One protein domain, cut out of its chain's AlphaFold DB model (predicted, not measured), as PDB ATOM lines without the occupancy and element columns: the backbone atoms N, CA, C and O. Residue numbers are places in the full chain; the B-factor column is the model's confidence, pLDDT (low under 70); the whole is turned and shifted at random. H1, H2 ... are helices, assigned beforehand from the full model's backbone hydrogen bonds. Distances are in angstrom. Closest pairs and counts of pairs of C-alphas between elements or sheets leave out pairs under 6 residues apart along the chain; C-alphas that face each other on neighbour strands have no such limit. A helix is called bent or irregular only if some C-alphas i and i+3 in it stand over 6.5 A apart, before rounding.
ATOM      1  N   LYS A 141     -24.253  32.981 -11.836       93.88
ATOM      2  CA  LYS A 141     -23.238  34.029 -11.626       93.88
ATOM      3  C   LYS A 141     -23.735  35.420 -12.017       93.88
ATOM      4  O   LYS A 141     -23.505  36.376 -11.277       93.88
ATOM      5  N   MET A 142     -24.449  35.548 -13.138       94.25
ATOM      6  CA  MET A 142     -25.066  36.813 -13.558       94.25
ATOM      7  C   MET A 142     -26.057  37.324 -12.508       94.25
ATOM      8  O   MET A 142     -26.030  38.507 -12.156       94.25
ATOM      9  N   ARG A 143     -26.906  36.439 -11.973       94.50
ATOM     10  CA  ARG A 143     -27.874  36.777 -10.924       94.50
ATOM     11  C   ARG A 143     -27.189  37.170  -9.618       94.50
ATOM     12  O   ARG A 143     -27.505  38.227  -9.075       94.50
ATOM     13  N   ALA A 144     -26.205  36.392  -9.168       93.19
ATOM     14  CA  ALA A 144     -25.435  36.697  -7.963       93.19
ATOM     15  C   ALA A 144     -24.719  38.056  -8.057       93.19
ATOM     16  O   ALA A 144     -24.702  38.821  -7.088       93.19
ATOM     17  N   TRP A 145     -24.173  38.391  -9.232       95.44
ATOM     18  CA  TRP A 145     -23.587  39.706  -9.477       95.44
ATOM     19  C   TRP A 145     -24.636  40.824  -9.473       95.44
ATOM     20  O   TRP A 145     -24.405  41.868  -8.870       95.44
ATOM     21  N   LEU A 146     -25.800  40.616 -10.098       94.75
ATOM     22  CA  LEU A 146     -26.887  41.601 -10.122       94.75
ATOM     23  C   LEU A 146     -27.408  41.964  -8.726       94.75
ATOM     24  O   LEU A 146     -27.801  43.119  -8.524       94.75
ATOM     25  N   ASP A 147     -27.400  41.008  -7.794       91.56
ATOM     26  CA  ASP A 147     -27.790  41.226  -6.398       91.56
ATOM     27  C   ASP A 147     -26.800  42.142  -5.669       91.56
ATOM     28  O   ASP A 147     -27.207  43.036  -4.927       91.56
ATOM     29  N   ARG A 148     -25.491  41.941  -5.880       91.44
ATOM     30  CA  ARG A 148     -24.417  42.632  -5.142       91.44
ATOM     31  C   ARG A 148     -23.255  43.048  -6.060       91.44
ATOM     32  O   ARG A 148     -22.129  42.578  -5.883       91.44
ATOM     33  N   PRO A 149     -23.467  43.969  -7.017       89.25
ATOM     34  CA  PRO A 149     -22.503  44.239  -8.092       89.25
ATOM     35  C   PRO A 149     -21.200  44.908  -7.630       89.25
ATOM     36  O   PRO A 149     -20.215  44.914  -8.373       89.25
ATOM     37  N   VAL A 150     -21.195  45.493  -6.426       87.38
ATOM     38  CA  VAL A 150     -20.002  46.072  -5.786       87.38
ATOM     39  C   VAL A 150     -19.170  44.985  -5.100       87.38
ATOM     40  O   VAL A 150     -17.958  44.955  -5.253       87.38
ATOM     41  N   GLU A 151     -19.812  44.064  -4.382       88.44
ATOM     42  CA  GLU A 151     -19.131  43.023  -3.593       88.44
ATOM     43  C   GLU A 151     -18.721  41.810  -4.444       88.44
ATOM     44  O   GLU A 151     -17.837  41.040  -4.073       88.44
ATOM     45  N   ARG A 152     -19.366  41.623  -5.601       89.69
ATOM     46  CA  ARG A 152     -19.195  40.460  -6.480       89.69
ATOM     47  C   ARG A 152     -18.344  40.753  -7.720       89.69
ATOM     48  O   ARG A 152     -18.520  40.112  -8.747       89.69
ATOM     49  N   GLU A 153     -17.383  41.677  -7.658       88.19
ATOM     50  CA  GLU A 153     -16.470  41.933  -8.795       88.19
ATOM     51  C   GLU A 153     -15.684  40.684  -9.227       88.19
ATOM     52  O   GLU A 153     -15.415  40.507 -10.414       88.19
ATOM     53  N   LYS A 154     -15.400  39.768  -8.289       88.44
ATOM     54  CA  LYS A 154     -14.811  38.455  -8.592       88.44
ATOM     55  C   LYS A 154     -15.665  37.625  -9.557       88.44
ATOM     56  O   LYS A 154     -15.107  36.961 -10.424       88.44
ATOM     57  N   ASP A 155     -16.993  37.726  -9.470       91.62
ATOM     58  CA  ASP A 155     -17.892  37.015 -10.382       91.62
ATOM     59  C   ASP A 155     -17.774  37.578 -11.810       91.62
ATOM     60  O   ASP A 155     -17.845  36.811 -12.760       91.62
ATOM     61  N   LEU A 156     -17.487  38.877 -12.003       92.38
ATOM     62  CA  LEU A 156     -17.223  39.423 -13.347       92.38
ATOM     63  C   LEU A 156     -15.937  38.875 -13.969       92.38
ATOM     64  O   LEU A 156     -15.881  38.691 -15.183       92.38
ATOM     65  N   ARG A 157     -14.909  38.615 -13.155       91.31
ATOM     66  CA  ARG A 157     -13.676  37.978 -13.628       91.31
ATOM     67  C   ARG A 157     -13.935  36.536 -14.053       91.31
ATOM     68  O   ARG A 157     -13.507  36.146 -15.133       91.31
ATOM     69  N   ASP A 158     -14.671  35.788 -13.233       92.19
ATOM     70  CA  ASP A 158     -15.074  34.411 -13.534       92.19
ATOM     71  C   ASP A 158     -15.914  34.359 -14.828       92.19
ATOM     72  O   ASP A 158     -15.659  33.545 -15.713       92.19
ATOM     73  N   LEU A 159     -16.856  35.295 -14.995       94.00
ATOM     74  CA  LEU A 159     -17.652  35.444 -16.217       94.00
ATOM     75  C   LEU A 159     -16.796  35.776 -17.444       94.00
ATOM     76  O   LEU A 159     -17.003  35.193 -18.504       94.00
ATOM     77  N   ALA A 160     -15.822  36.679 -17.318       93.38
ATOM     78  CA  ALA A 160     -14.924  37.021 -18.419       93.38
ATOM     79  C   ALA A 160     -14.119  35.808 -18.916       93.38
ATOM     80  O   ALA A 160     -13.933  35.665 -20.124       93.38
ATOM     81  N   GLN A 161     -13.683  34.934 -18.001       92.44
ATOM     82  CA  GLN A 161     -13.013  33.681 -18.355       92.44
ATOM     83  C   GLN A 161     -13.966  32.704 -19.033       92.44
ATOM     84  O   GLN A 161     -13.642  32.174 -20.093       92.44
ATOM     85  N   LEU A 162     -15.172  32.532 -18.486       94.00
ATOM     86  CA  LEU A 162     -16.184  31.667 -19.086       94.00
ATOM     87  C   LEU A 162     -16.522  32.101 -20.518       94.00
ATOM     88  O   LEU A 162     -16.571  31.270 -21.417       94.00
ATOM     89  N   PHE A 163     -16.666  33.405 -20.767       95.06
ATOM     90  CA  PHE A 163     -16.933  33.938 -22.108       95.06
ATOM     91  C   PHE A 163     -15.828  33.634 -23.123       95.06
ATOM     92  O   PHE A 163     -16.087  33.617 -24.323       95.06
ATOM     93  N   GLN A 164     -14.596  33.437 -22.660       92.44
ATOM     94  CA  GLN A 164     -13.463  33.112 -23.514       92.44
ATOM     95  C   GLN A 164     -13.320  31.600 -23.712       92.44
ATOM     96  O   GLN A 164     -12.987  31.160 -24.812       92.44
ATOM     97  N   GLN A 165     -13.602  30.817 -22.673       93.31
ATOM     98  CA  GLN A 165     -13.201  29.415 -22.577       93.31
ATOM     99  C   GLN A 165     -14.355  28.406 -22.691       93.31
ATOM    100  O   GLN A 165     -14.079  27.215 -22.714       93.31
ATOM    101  N   HIS A 166     -15.617  28.853 -22.790       94.62
ATOM    102  CA  HIS A 166     -16.787  27.963 -22.909       94.62
ATOM    103  C   HIS A 166     -16.633  26.894 -23.998       94.62
ATOM    104  O   HIS A 166     -16.955  25.734 -23.770       94.62
ATOM    105  N   VAL A 167     -16.091  27.274 -25.157       94.50
ATOM    106  CA  VAL A 167     -15.600  26.320 -26.160       94.50
ATOM    107  C   VAL A 167     -14.110  26.527 -26.425       94.50
ATOM    108  O   VAL A 167     -13.636  27.664 -26.554       94.50
ATOM    109  N   GLY A 168     -13.365  25.425 -26.530       92.75
ATOM    110  CA  GLY A 168     -11.925  25.428 -26.812       92.75
ATOM    111  C   GLY A 168     -11.603  25.894 -28.233       92.75
ATOM    112  O   GLY A 168     -12.487  25.928 -29.082       92.75
ATOM    113  N   GLU A 169     -10.353  26.274 -28.508       92.19
ATOM    114  CA  GLU A 169      -9.938  26.788 -29.830       92.19
ATOM    115  C   GLU A 169     -10.159  25.777 -30.968       92.19
ATOM    116  O   GLU A 169     -10.554  26.170 -32.064       92.19
ATOM    117  N   ASP A 170      -9.994  24.487 -30.669       93.81
ATOM    118  CA  ASP A 170     -10.179  23.375 -31.610       93.81
ATOM    119  C   ASP A 170     -11.621  22.832 -31.651       93.81
ATOM    120  O   ASP A 170     -11.890  21.824 -32.305       93.81
ATOM    121  N   ASP A 171     -12.561  23.462 -30.939       95.69
ATOM    122  CA  ASP A 171     -13.959  23.032 -30.937       95.69
ATOM    123  C   ASP A 171     -14.587  23.240 -32.326       95.69
ATOM    124  O   ASP A 171     -14.623  24.357 -32.853       95.69
ATOM    125  N   ALA A 172     -15.103  22.156 -32.912       96.81
ATOM    126  CA  ALA A 172     -15.699  22.158 -34.245       96.81
ATOM    127  C   ALA A 172     -16.866  23.149 -34.375       96.81
ATOM    128  O   ALA A 172     -17.046  23.730 -35.446       96.81
ATOM    129  N   ARG A 173     -17.591  23.419 -33.278       96.62
ATOM    130  CA  ARG A 173     -18.723  24.356 -33.246       96.62
ATOM    131  C   ARG A 173     -18.345  25.773 -33.653       96.62
ATOM    132  O   ARG A 173     -19.203  26.547 -34.061       96.62
ATOM    133  N   ARG A 174     -17.064  26.142 -33.541       96.25
ATOM    134  CA  ARG A 174     -16.563  27.463 -33.950       96.25
ATOM    135  C   ARG A 174     -16.626  27.695 -35.457       96.25
ATOM    136  O   ARG A 174     -16.591  28.846 -35.878       96.25
ATOM    137  N   TRP A 175     -16.697  26.616 -36.231       94.75
ATOM    138  CA  TRP A 175     -16.643  26.618 -37.692       94.75
ATOM    139  C   TRP A 175     -17.947  26.129 -38.332       94.75
ATOM    140  O   TRP A 175     -17.978  25.881 -39.534       94.75
ATOM    141  N   GLU A 176     -19.004  25.957 -37.538       95.38
ATOM    142  CA  GLU A 176     -20.340  25.622 -38.030       95.38
ATOM    143  C   GLU A 176     -20.981  26.829 -38.732       95.38
ATOM    144  O   GLU A 176     -20.781  27.974 -38.322       95.38
ATOM    145  N   ASP A 177     -21.804  26.570 -39.753       93.75
ATOM    146  CA  ASP A 177     -22.451  27.602 -40.579       93.75
ATOM    147  C   ASP A 177     -23.352  28.554 -39.769       93.75
ATOM    148  O   ASP A 177     -23.655  29.667 -40.203       93.75
ATOM    149  N   GLU A 178     -23.813  28.140 -38.583       91.69
ATOM    150  CA  GLU A 178     -24.617  29.002 -37.716       91.69
ATOM    151  C   GLU A 178     -23.792  30.035 -36.934       91.69
ATOM    152  O   GLU A 178     -24.378  30.923 -36.303       91.69
ATOM    153  N   VAL A 179     -22.456  29.938 -36.941       96.19
ATOM    154  CA  VAL A 179     -21.574  30.985 -36.415       96.19
ATOM    155  C   VAL A 179     -21.474  32.105 -37.453       96.19
ATOM    156  O   VAL A 179     -21.030  31.869 -38.574       96.19
ATOM    157  N   PRO A 180     -21.860  33.348 -37.116       95.38
ATOM    158  CA  PRO A 180     -21.786  34.437 -38.075       95.38
ATOM    159  C   PRO A 180     -20.353  34.754 -38.511       95.38
ATOM    160  O   PRO A 180     -19.486  34.980 -37.668       95.38
ATOM    161  N   GLU A 181     -20.144  34.877 -39.823       93.94
ATOM    162  CA  GLU A 181     -18.839  35.177 -40.437       93.94
ATOM    163  C   GLU A 181     -18.228  36.514 -39.974       93.94
ATOM    164  O   GLU A 181     -17.020  36.712 -40.069       93.94
ATOM    165  N   ASP A 182     -19.050  37.446 -39.476       94.81
ATOM    166  CA  ASP A 182     -18.611  38.752 -38.975       94.81
ATOM    167  C   ASP A 182     -18.098  38.724 -37.522       94.81
ATOM    168  O   ASP A 182     -17.628  39.747 -37.010       94.81
ATOM    169  N   LEU A 183     -18.194  37.580 -36.836       95.56
ATOM    170  CA  LEU A 183     -17.621  37.410 -35.507       95.56
ATOM    171  C   LEU A 183     -16.143  37.039 -35.591       95.56
ATOM    172  O   LEU A 183     -15.759  36.041 -36.195       95.56
ATOM    173  N   ASP A 184     -15.321  37.797 -34.873       93.94
ATOM    174  CA  ASP A 184     -13.935  37.412 -34.644       93.94
ATOM    175  C   ASP A 184     -13.870  36.116 -33.837       93.94
ATOM    176  O   ASP A 184     -14.642  35.908 -32.891       93.94
ATOM    177  N   PHE A 185     -12.881  35.289 -34.171       93.31
ATOM    178  CA  PHE A 185     -12.629  33.993 -33.551       93.31
ATOM    179  C   PHE A 185     -12.691  34.048 -32.021       93.31
ATOM    180  O   PHE A 185     -13.240  33.169 -31.351       93.31
ATOM    181  N   GLU A 186     -12.169  35.118 -31.436       92.25
ATOM    182  CA  GLU A 186     -12.022  35.220 -30.002       92.25
ATOM    183  C   GLU A 186     -13.306  35.604 -29.243       92.25
ATOM    184  O   GLU A 186     -13.313  35.565 -28.008       92.25
ATOM    185  N   VAL A 187     -14.391  35.958 -29.945       95.69
ATOM    186  CA  VAL A 187     -15.725  36.192 -29.351       95.69
ATOM    187  C   VAL A 187     -16.748  35.110 -29.711       95.69
ATOM    188  O   VAL A 187     -17.837  35.096 -29.134       95.69
ATOM    189  N   VAL A 188     -16.395  34.166 -30.591       97.62
ATOM    190  CA  VAL A 188     -17.249  33.019 -30.955       97.62
ATOM    191  C   VAL A 188     -17.629  32.187 -29.727       97.62
ATOM    192  O   VAL A 188     -18.778  31.768 -29.604       97.62
ATOM    193  N   SER A 189     -16.711  32.022 -28.768       96.50
ATOM    194  CA  SER A 189     -16.978  31.291 -27.518       96.50
ATOM    195  C   SER A 189     -18.146  31.885 -26.727       96.50
ATOM    196  O   SER A 189     -19.079  31.181 -26.342       96.50
ATOM    197  N   ALA A 190     -18.164  33.212 -26.591       96.75
ATOM    198  CA  ALA A 190     -19.242  33.931 -25.929       96.75
ATOM    199  C   ALA A 190     -20.562  33.834 -26.709       96.75
ATOM    200  O   ALA A 190     -21.621  33.691 -26.104       96.75
ATOM    201  N   PHE A 191     -20.515  33.881 -28.043       97.88
ATOM    202  CA  PHE A 191     -21.700  33.685 -28.879       97.88
ATOM    203  C   PHE A 191     -22.320  32.295 -28.687       97.88
ATOM    204  O   PHE A 191     -23.523  32.195 -28.450       97.88
ATOM    205  N   LEU A 192     -21.508  31.235 -28.732       97.38
ATOM    206  CA  LEU A 192     -21.975  29.859 -28.547       97.38
ATOM    207  C   LEU A 192     -22.508  29.622 -27.131       97.38
ATOM    208  O   LEU A 192     -23.572  29.030 -26.986       97.38
ATOM    209  N   LEU A 193     -21.860  30.184 -26.106       96.75
ATOM    210  CA  LEU A 193     -22.394  30.186 -24.741       96.75
ATOM    211  C   LEU A 193     -23.771  30.862 -24.666       96.75
ATOM    212  O   LEU A 193     -24.671  30.381 -23.982       96.75
ATOM    213  N   GLY A 194     -23.949  31.973 -25.386       96.75
ATOM    214  CA  GLY A 194     -25.237  32.652 -25.490       96.75
ATOM    215  C   GLY A 194     -26.307  31.774 -26.136       96.75
ATOM    216  O   GLY A 194     -27.434  31.741 -25.644       96.75
ATOM    217  N   ARG A 195     -25.958  31.029 -27.192       96.38
ATOM    218  CA  ARG A 195     -26.873  30.074 -27.839       96.38
ATOM    219  C   ARG A 195     -27.252  28.930 -26.905       96.38
ATOM    220  O   ARG A 195     -28.436  28.620 -26.794       96.38
ATOM    221  N   ASP A 196     -26.272  28.353 -26.216       95.88
ATOM    222  CA  ASP A 196     -26.490  27.250 -25.276       95.88
ATOM    223  C   ASP A 196     -27.411  27.687 -24.136       95.88
ATOM    224  O   ASP A 196     -28.361  26.988 -23.792       95.88
ATOM    225  N   LEU A 197     -27.203  28.897 -23.609       95.31
ATOM    226  CA  LEU A 197     -28.075  29.454 -22.583       95.31
ATOM    227  C   LEU A 197     -29.478  29.787 -23.128       95.31
ATOM    228  O   LEU A 197     -30.477  29.526 -22.462       95.31
ATOM    229  N   ALA A 198     -29.599  30.317 -24.349       95.00
ATOM    230  CA  ALA A 198     -30.904  30.590 -24.960       95.00
ATOM    231  C   ALA A 198     -31.730  29.333 -25.241       95.00
ATOM    232  O   ALA A 198     -32.959  29.422 -25.225       95.00
ATOM    233  N   ALA A 199     -31.079  28.194 -25.490       95.12
ATOM    234  CA  ALA A 199     -31.747  26.917 -25.717       95.12
ATOM    235  C   ALA A 199     -32.461  26.391 -24.461       95.12
ATOM    236  O   ALA A 199     -33.439  25.655 -24.586       95.12
ATOM    237  N   ILE A 200     -31.997  26.787 -23.273       94.69
ATOM    238  CA  ILE A 200     -32.542  26.331 -21.988       94.69
ATOM    239  C   ILE A 200     -33.363  27.409 -21.264       94.69
ATOM    240  O   ILE A 200     -34.215  27.090 -20.445       94.69
ATOM    241  N   CYS A 201     -33.153  28.694 -21.566       93.81
ATOM    242  CA  CYS A 201     -33.868  29.792 -20.917       93.81
ATOM    243  C   CYS A 201     -35.266  30.068 -21.499       93.81
ATOM    244  O   CYS A 201     -35.442  30.346 -22.692       93.81
ATOM    245  N   ASP A 202     -36.248  30.171 -20.604       89.94
ATOM    246  CA  ASP A 202     -37.631  30.558 -20.902       89.94
ATOM    247  C   ASP A 202     -37.979  32.008 -20.469       89.94
ATOM    248  O   ASP A 202     -37.106  32.856 -20.250       89.94
ATOM    249  N   ALA A 203     -39.279  32.314 -20.371       88.69
ATOM    250  CA  ALA A 203     -39.793  33.625 -19.980       88.69
ATOM    251  C   ALA A 203     -39.442  34.049 -18.539       88.69
ATOM    252  O   ALA A 203     -39.357  35.252 -18.290       88.69
ATOM    253  N   LEU A 204     -39.214  33.109 -17.615       87.44
ATOM    254  CA  LEU A 204     -38.801  33.408 -16.238       87.44
ATOM    255  C   LEU A 204     -37.372  33.968 -16.202       87.44
ATOM    256  O   LEU A 204     -37.065  34.881 -15.442       87.44
ATOM    257  N   HIS A 205     -36.503  33.457 -17.072       92.19
ATOM    258  CA  HIS A 205     -35.069  33.744 -17.062       92.19
ATOM    259  C   HIS A 205     -34.700  35.021 -17.813       92.19
ATOM    260  O   HIS A 205     -33.854  35.805 -17.370       92.19
ATOM    261  N   ARG A 206     -35.338  35.241 -18.969       92.06
ATOM    262  CA  ARG A 206     -34.983  36.313 -19.914       92.06
ATOM    263  C   ARG A 206     -34.909  37.709 -19.282       92.06
ATOM    264  O   ARG A 206     -33.914  38.383 -19.550       92.06
ATOM    265  N   PRO A 207     -35.840  38.144 -18.407       93.44
ATOM    266  CA  PRO A 207     -35.751  39.458 -17.766       93.44
ATOM    267  C   PRO A 207     -34.464  39.664 -16.956       93.44
ATOM    268  O   PRO A 207     -33.905  40.760 -16.949       93.44
ATOM    269  N   HIS A 208     -33.953  38.616 -16.303       93.31
ATOM    270  CA  HIS A 208     -32.726  38.700 -15.507       93.31
ATOM    271  C   HIS A 208     -31.482  38.791 -16.393       93.31
ATOM    272  O   HIS A 208     -30.557  39.537 -16.067       93.31
ATOM    273  N   LEU A 209     -31.481  38.099 -17.536       93.56
ATOM    274  CA  LEU A 209     -30.421  38.221 -18.538       93.56
ATOM    275  C   LEU A 209     -30.425  39.616 -19.176       93.56
ATOM    276  O   LEU A 209     -29.375  40.246 -19.281       93.56
ATOM    277  N   THR A 210     -31.596  40.148 -19.536       94.38
ATOM    278  CA  THR A 210     -31.721  41.521 -20.051       94.38
ATOM    279  C   THR A 210     -31.200  42.538 -19.038       94.38
ATOM    280  O   THR A 210     -30.342  43.355 -19.377       94.38
ATOM    281  N   LEU A 211     -31.626  42.436 -17.774       95.12
ATOM    282  CA  LEU A 211     -31.173  43.323 -16.702       95.12
ATOM    283  C   LEU A 211     -29.651  43.261 -16.492       95.12
ATOM    284  O   LEU A 211     -29.023  44.279 -16.187       95.12
ATOM    285  N   PHE A 212     -29.042  42.084 -16.664       95.31
ATOM    286  CA  PHE A 212     -27.588  41.931 -16.617       95.31
ATOM    287  C   PHE A 212     -26.903  42.799 -17.676       95.31
ATOM    288  O   PHE A 212     -26.008  43.568 -17.326       95.31
ATOM    289  N   PHE A 213     -27.352  42.758 -18.933       94.50
ATOM    290  CA  PHE A 213     -26.779  43.585 -20.005       94.50
ATOM    291  C   PHE A 213     -27.062  45.081 -19.845       94.50
ATOM    292  O   PHE A 213     -26.231  45.900 -20.232       94.50
ATOM    293  N   GLU A 214     -28.202  45.456 -19.267       94.75
ATOM    294  CA  GLU A 214     -28.512  46.860 -18.972       94.75
ATOM    295  C   GLU A 214     -27.579  47.441 -17.901       94.75
ATOM    296  O   GLU A 214     -27.166  48.601 -17.982       94.75
ATOM    297  N   ARG A 215     -27.222  46.631 -16.896       94.88
ATOM    298  CA  ARG A 215     -26.371  47.057 -15.778       94.88
ATOM    299  C   ARG A 215     -24.880  46.895 -16.049       94.88
ATOM    300  O   ARG A 215     -24.089  47.722 -15.585       94.88
ATOM    301  N   LEU A 216     -24.469  45.849 -16.761       94.69
ATOM    302  CA  LEU A 216     -23.059  45.587 -17.016       94.69
ATOM    303  C   LEU A 216     -22.533  46.491 -18.130       94.69
ATOM    304  O   LEU A 216     -22.835  46.338 -19.310       94.69
ATOM    305  N   ARG A 217     -21.660  47.423 -17.753       93.88
ATOM    306  CA  ARG A 217     -20.931  48.252 -18.715       93.88
ATOM    307  C   ARG A 217     -19.675  47.517 -19.198       93.88
ATOM    308  O   ARG A 217     -18.950  46.994 -18.352       93.88
ATOM    309  N   PRO A 218     -19.330  47.577 -20.502       92.88
ATOM    310  CA  PRO A 218     -18.096  46.978 -21.019       92.88
ATOM    311  C   PRO A 218     -16.843  47.390 -20.242       92.88
ATOM    312  O   PRO A 218     -16.012  46.549 -19.935       92.88
ATOM    313  N   ALA A 219     -16.749  48.657 -19.823       92.31
ATOM    314  CA  ALA A 219     -15.629  49.150 -19.021       92.31
ATOM    315  C   ALA A 219     -15.480  48.434 -17.663       92.31
ATOM    316  O   ALA A 219     -14.362  48.212 -17.211       92.31
ATOM    317  N   LYS A 220     -16.592  48.043 -17.022       93.12
ATOM    318  CA  LYS A 220     -16.581  47.302 -15.750       93.12
ATOM    319  C   LYS A 220     -16.081  45.871 -15.969       93.12
ATOM    320  O   LYS A 220     -15.258  45.401 -15.195       93.12
ATOM    321  N   LEU A 221     -16.533  45.207 -17.035       93.25
ATOM    322  CA  LEU A 221     -16.059  43.868 -17.394       93.25
ATOM    323  C   LEU A 221     -14.575  43.882 -17.790       93.25
ATOM    324  O   LEU A 221     -13.806  43.063 -17.301       93.25
ATOM    325  N   ALA A 222     -14.164  44.860 -18.602       92.25
ATOM    326  CA  ALA A 222     -12.775  45.074 -18.997       92.25
ATOM    327  C   ALA A 222     -11.850  45.275 -17.787       92.25
ATOM    328  O   ALA A 222     -10.760  44.722 -17.750       92.25
ATOM    329  N   ALA A 223     -12.291  46.037 -16.781       90.56
ATOM    330  CA  ALA A 223     -11.520  46.262 -15.561       90.56
ATOM    331  C   ALA A 223     -11.464  45.034 -14.632       90.56
ATOM    332  O   ALA A 223     -10.565  44.935 -13.798       90.56
ATOM    333  N   ALA A 224     -12.419  44.104 -14.747       86.56
ATOM    334  CA  ALA A 224     -12.502  42.938 -13.871       86.56
ATOM    335  C   ALA A 224     -11.500  41.830 -14.238       86.56
ATOM    336  O   ALA A 224     -11.176  40.997 -13.387       86.56
ATOM    337  N   THR A 225     -10.992  41.815 -15.474       80.94
ATOM    338  CA  THR A 225     -10.116  40.756 -15.986       80.94
ATOM    339  C   THR A 225      -8.789  41.294 -16.511       80.94
ATOM    340  O   THR A 225      -8.720  42.349 -17.130       80.94
ATOM    341  N   THR A 226      -7.724  40.530 -16.286       78.88
ATOM    342  CA  THR A 226      -6.405  40.746 -16.899       78.88
ATOM    343  C   THR A 226      -6.170  39.817 -18.090       78.88
ATOM    344  O   THR A 226      -5.120  39.898 -18.719       78.88
ATOM    345  N   ALA A 227      -7.124  38.931 -18.404       71.19
ATOM    346  CA  ALA A 227      -7.009  37.971 -19.502       71.19
ATOM    347  C   ALA A 227      -7.010  38.651 -20.883       71.19
ATOM    348  O   ALA A 227      -6.498  38.105 -21.857       71.19
ATOM    349  N   TRP A 228      -7.575  39.856 -20.983       81.44
ATOM    350  CA  TRP A 228      -7.682  40.598 -22.236       81.44
ATOM    351  C   TRP A 228      -6.560  41.625 -22.321       81.44
ATOM    352  O   TRP A 228      -6.696  42.747 -21.851       81.44
ATOM    353  N   VAL A 229      -5.423  41.213 -22.884       71.06
ATOM    354  CA  VAL A 229      -4.175  41.998 -22.869       71.06
ATOM    355  C   VAL A 229      -4.187  43.147 -23.888       71.06
ATOM    356  O   VAL A 229      -3.614  44.206 -23.637       71.06
ATOM    357  N   SER A 230      -4.862  42.972 -25.027       77.06
ATOM    358  CA  SER A 230      -4.947  43.976 -26.096       77.06
ATOM    359  C   SER A 230      -6.345  44.581 -26.167       77.06
ATOM    360  O   SER A 230      -7.320  43.855 -26.334       77.06
ATOM    361  N   ASP A 231      -6.417  45.907 -26.034       84.31
ATOM    362  CA  ASP A 231      -7.654  46.702 -26.000       84.31
ATOM    363  C   ASP A 231      -8.792  46.047 -25.179       84.31
ATOM    364  O   ASP A 231      -9.810  45.600 -25.726       84.31
ATOM    365  N   PRO A 232      -8.633  45.973 -23.840       88.12
ATOM    366  CA  PRO A 232      -9.579  45.279 -22.966       88.12
ATOM    367  C   PRO A 232     -11.012  45.803 -23.105       88.12
ATOM    368  O   PRO A 232     -11.969  45.049 -22.933       88.12
ATOM    369  N   TRP A 233     -11.175  47.093 -23.424       91.44
ATOM    370  CA  TRP A 233     -12.487  47.703 -23.603       91.44
ATOM    371  C   TRP A 233     -13.165  47.219 -24.883       91.44
ATOM    372  O   TRP A 233     -14.317  46.776 -24.818       91.44
ATOM    373  N   VAL A 234     -12.468  47.261 -26.027       92.06
ATOM    374  CA  VAL A 234     -13.018  46.752 -27.293       92.06
ATOM    375  C   VAL A 234     -13.334  45.272 -27.150       92.06
ATOM    376  O   VAL A 234     -14.422  44.842 -27.539       92.06
ATOM    377  N   ARG A 235     -12.440  44.501 -26.520       93.25
ATOM    378  CA  ARG A 235     -12.674  43.080 -26.283       93.25
ATOM    379  C   ARG A 235     -13.923  42.843 -25.438       93.25
ATOM    380  O   ARG A 235     -14.803  42.107 -25.870       93.25
ATOM    381  N   ALA A 236     -14.057  43.521 -24.299       95.00
ATOM    382  CA  ALA A 236     -15.239  43.418 -23.442       95.00
ATOM    383  C   ALA A 236     -16.534  43.756 -24.189       95.00
ATOM    384  O   ALA A 236     -17.537  43.055 -24.061       95.00
ATOM    385  N   HIS A 237     -16.513  44.837 -24.971       95.44
ATOM    386  CA  HIS A 237     -17.676  45.287 -25.720       95.44
ATOM    387  C   HIS A 237     -18.117  44.245 -26.752       95.44
ATOM    388  O   HIS A 237     -19.289  43.870 -26.778       95.44
ATOM    389  N   ARG A 238     -17.179  43.732 -27.552       95.75
ATOM    390  CA  ARG A 238     -17.461  42.731 -28.588       95.75
ATOM    391  C   ARG A 238     -17.895  41.393 -28.003       95.75
ATOM    392  O   ARG A 238     -18.841  40.806 -28.510       95.75
ATOM    393  N   THR A 239     -17.278  40.962 -26.904       96.25
ATOM    394  CA  THR A 239     -17.690  39.763 -26.160       96.25
ATOM    395  C   THR A 239     -19.145  39.871 -25.698       96.25
ATOM    396  O   THR A 239     -19.931  38.953 -25.918       96.25
ATOM    397  N   LEU A 240     -19.539  41.005 -25.102       96.19
ATOM    398  CA  LEU A 240     -20.918  41.214 -24.652       96.19
ATOM    399  C   LEU A 240     -21.913  41.277 -25.820       96.19
ATOM    400  O   LEU A 240     -23.017  40.749 -25.696       96.19
ATOM    401  N   LEU A 241     -21.532  41.880 -26.952       96.44
ATOM    402  CA  LEU A 241     -22.356  41.882 -28.165       96.44
ATOM    403  C   LEU A 241     -22.535  40.471 -28.738       96.44
ATOM    404  O   LEU A 241     -23.655  40.095 -29.074       96.44
ATOM    405  N   ALA A 242     -21.460  39.685 -28.813       97.56
ATOM    406  CA  ALA A 242     -21.494  38.309 -29.300       97.56
ATOM    407  C   ALA A 242     -22.378  37.421 -28.411       97.56
ATOM    408  O   ALA A 242     -23.275  36.751 -28.918       97.56
ATOM    409  N   LEU A 243     -22.204  37.497 -27.085       97.06
ATOM    410  CA  LEU A 243     -23.045  36.790 -26.116       97.06
ATOM    411  C   LEU A 243     -24.525  37.161 -26.272       97.06
ATOM    412  O   LEU A 243     -25.389  36.289 -26.339       97.06
ATOM    413  N   ARG A 244     -24.822  38.464 -26.376       95.88
ATOM    414  CA  ARG A 244     -26.188  38.964 -26.567       95.88
ATOM    415  C   ARG A 244     -26.800  38.474 -27.884       95.88
ATOM    416  O   ARG A 244     -27.966  38.085 -27.896       95.88
ATOM    417  N   ARG A 245     -26.018  38.450 -28.966       96.44
ATOM    418  CA  ARG A 245     -26.447  37.925 -30.271       96.44
ATOM    419  C   ARG A 245     -26.774  36.434 -30.191       96.44
ATOM    420  O   ARG A 245     -27.791  36.022 -30.734       96.44
ATOM    421  N   GLY A 246     -25.959  35.649 -29.483       95.81
ATOM    422  CA  GLY A 246     -26.219  34.225 -29.243       95.81
ATOM    423  C   GLY A 246     -27.507  33.983 -28.457       95.81
ATOM    424  O   GLY A 246     -28.246  33.048 -28.749       95.81
ATOM    425  N   LEU A 247     -27.825  34.884 -27.524       93.75
ATOM    426  CA  LEU A 247     -29.066  34.847 -26.749       93.75
ATOM    427  C   LEU A 247     -30.330  35.228 -27.550       93.75
ATOM    428  O   LEU A 247     -31.444  35.094 -27.033       93.75
ATOM    429  N   ALA A 248     -30.159  35.693 -28.795       87.44
ATOM    430  CA  ALA A 248     -31.206  36.239 -29.658       87.44
ATOM    431  C   ALA A 248     -31.961  37.441 -29.037       87.44
ATOM    432  O   ALA A 248     -33.187  37.534 -29.128       87.44
TER     433      ALA A 248
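Overview. This is residues 141 to 248 of the 249 residues of an uncharacterized protein of Sandaracinus sp (UniProt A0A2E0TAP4). H4 and H7 pack side by side as the core of a flat helical domain, and H2 runs out from H4 nearly at a right angle. At the far end of H2, H1 folds back beside it as a hairpin and H5 packs on H1; H6 packs on both H2 and H7, and short H3 packs on H4. The printed part has 108 residues, with seven named helices, H1 to H7 in order along it, and no named strand; the class is all helix. The whole is compact, with a radius of gyration of the C-alphas of 13.4 A, and spans 39 by 36 by 19 A.

Arrangement. Start with H1, residues 141 to 147, which touches H2, residues 153 to 165; their closest C-alphas, Lys 141 and Asp 155, are 6.2 A apart. The two are a helical hairpin, at a shallow tilt of 26 degrees, opposite ways. With residues 162 to 165 alone, H2 touches H4, residues 185 to 200, about perpendicular at 77 degrees; look at C-alphas 163 and 190, the closest, 4.5 A apart. H3, residues 172 to 175, touches H4, with C-alphas 174 and 188 closest at 6.3 A. H5, residues 206 to 215, touches H1, with C-alphas 142 and 212 closest at 6.5 A, and is apart from H4. H6, residues 218 to 224, touches H2, with C-alphas 157 and 224 closest at 5.1 A. H7, residues 232 to 246, touches H6, with C-alphas 218 and 237 closest at 5.0 A. H7 also touches H4, the same way at a tilt of 36 degrees, only just steep; Gly 194 and Gly 246 have the closest C-alphas, 4.2 A apart. The helix packing is mostly crossed, with 1 of 6 tilted pairs shallow. In H1, H2, H5, H6 and H7 every O i to N i+4 pair is within hydrogen-bond range, in H4 9 of 12 are, and H3 is too short for such a pair.

Along the chain. Find C-alpha 141 at (-23.238, 34.029, -11.626), where H1 begins. H2 covers 18.9 A and H5 14.4 A. H4 runs 24.3 A from C-alpha 185 at (-12.629, 33.993, -33.551); it is only just irregular, with C-alphas 186 and 189 6.8 A apart. H7 runs 20.9 A to C-alpha 246 at (-26.219, 34.225, -29.243).

Size, cuts and confidence. The two C-alphas farthest apart, those of Glu 151 and Asp 177, are 40.2 A apart. The printed part has no cut and no long link. The mean pLDDT of the printed part is 92.6, and no printed residue is under 70.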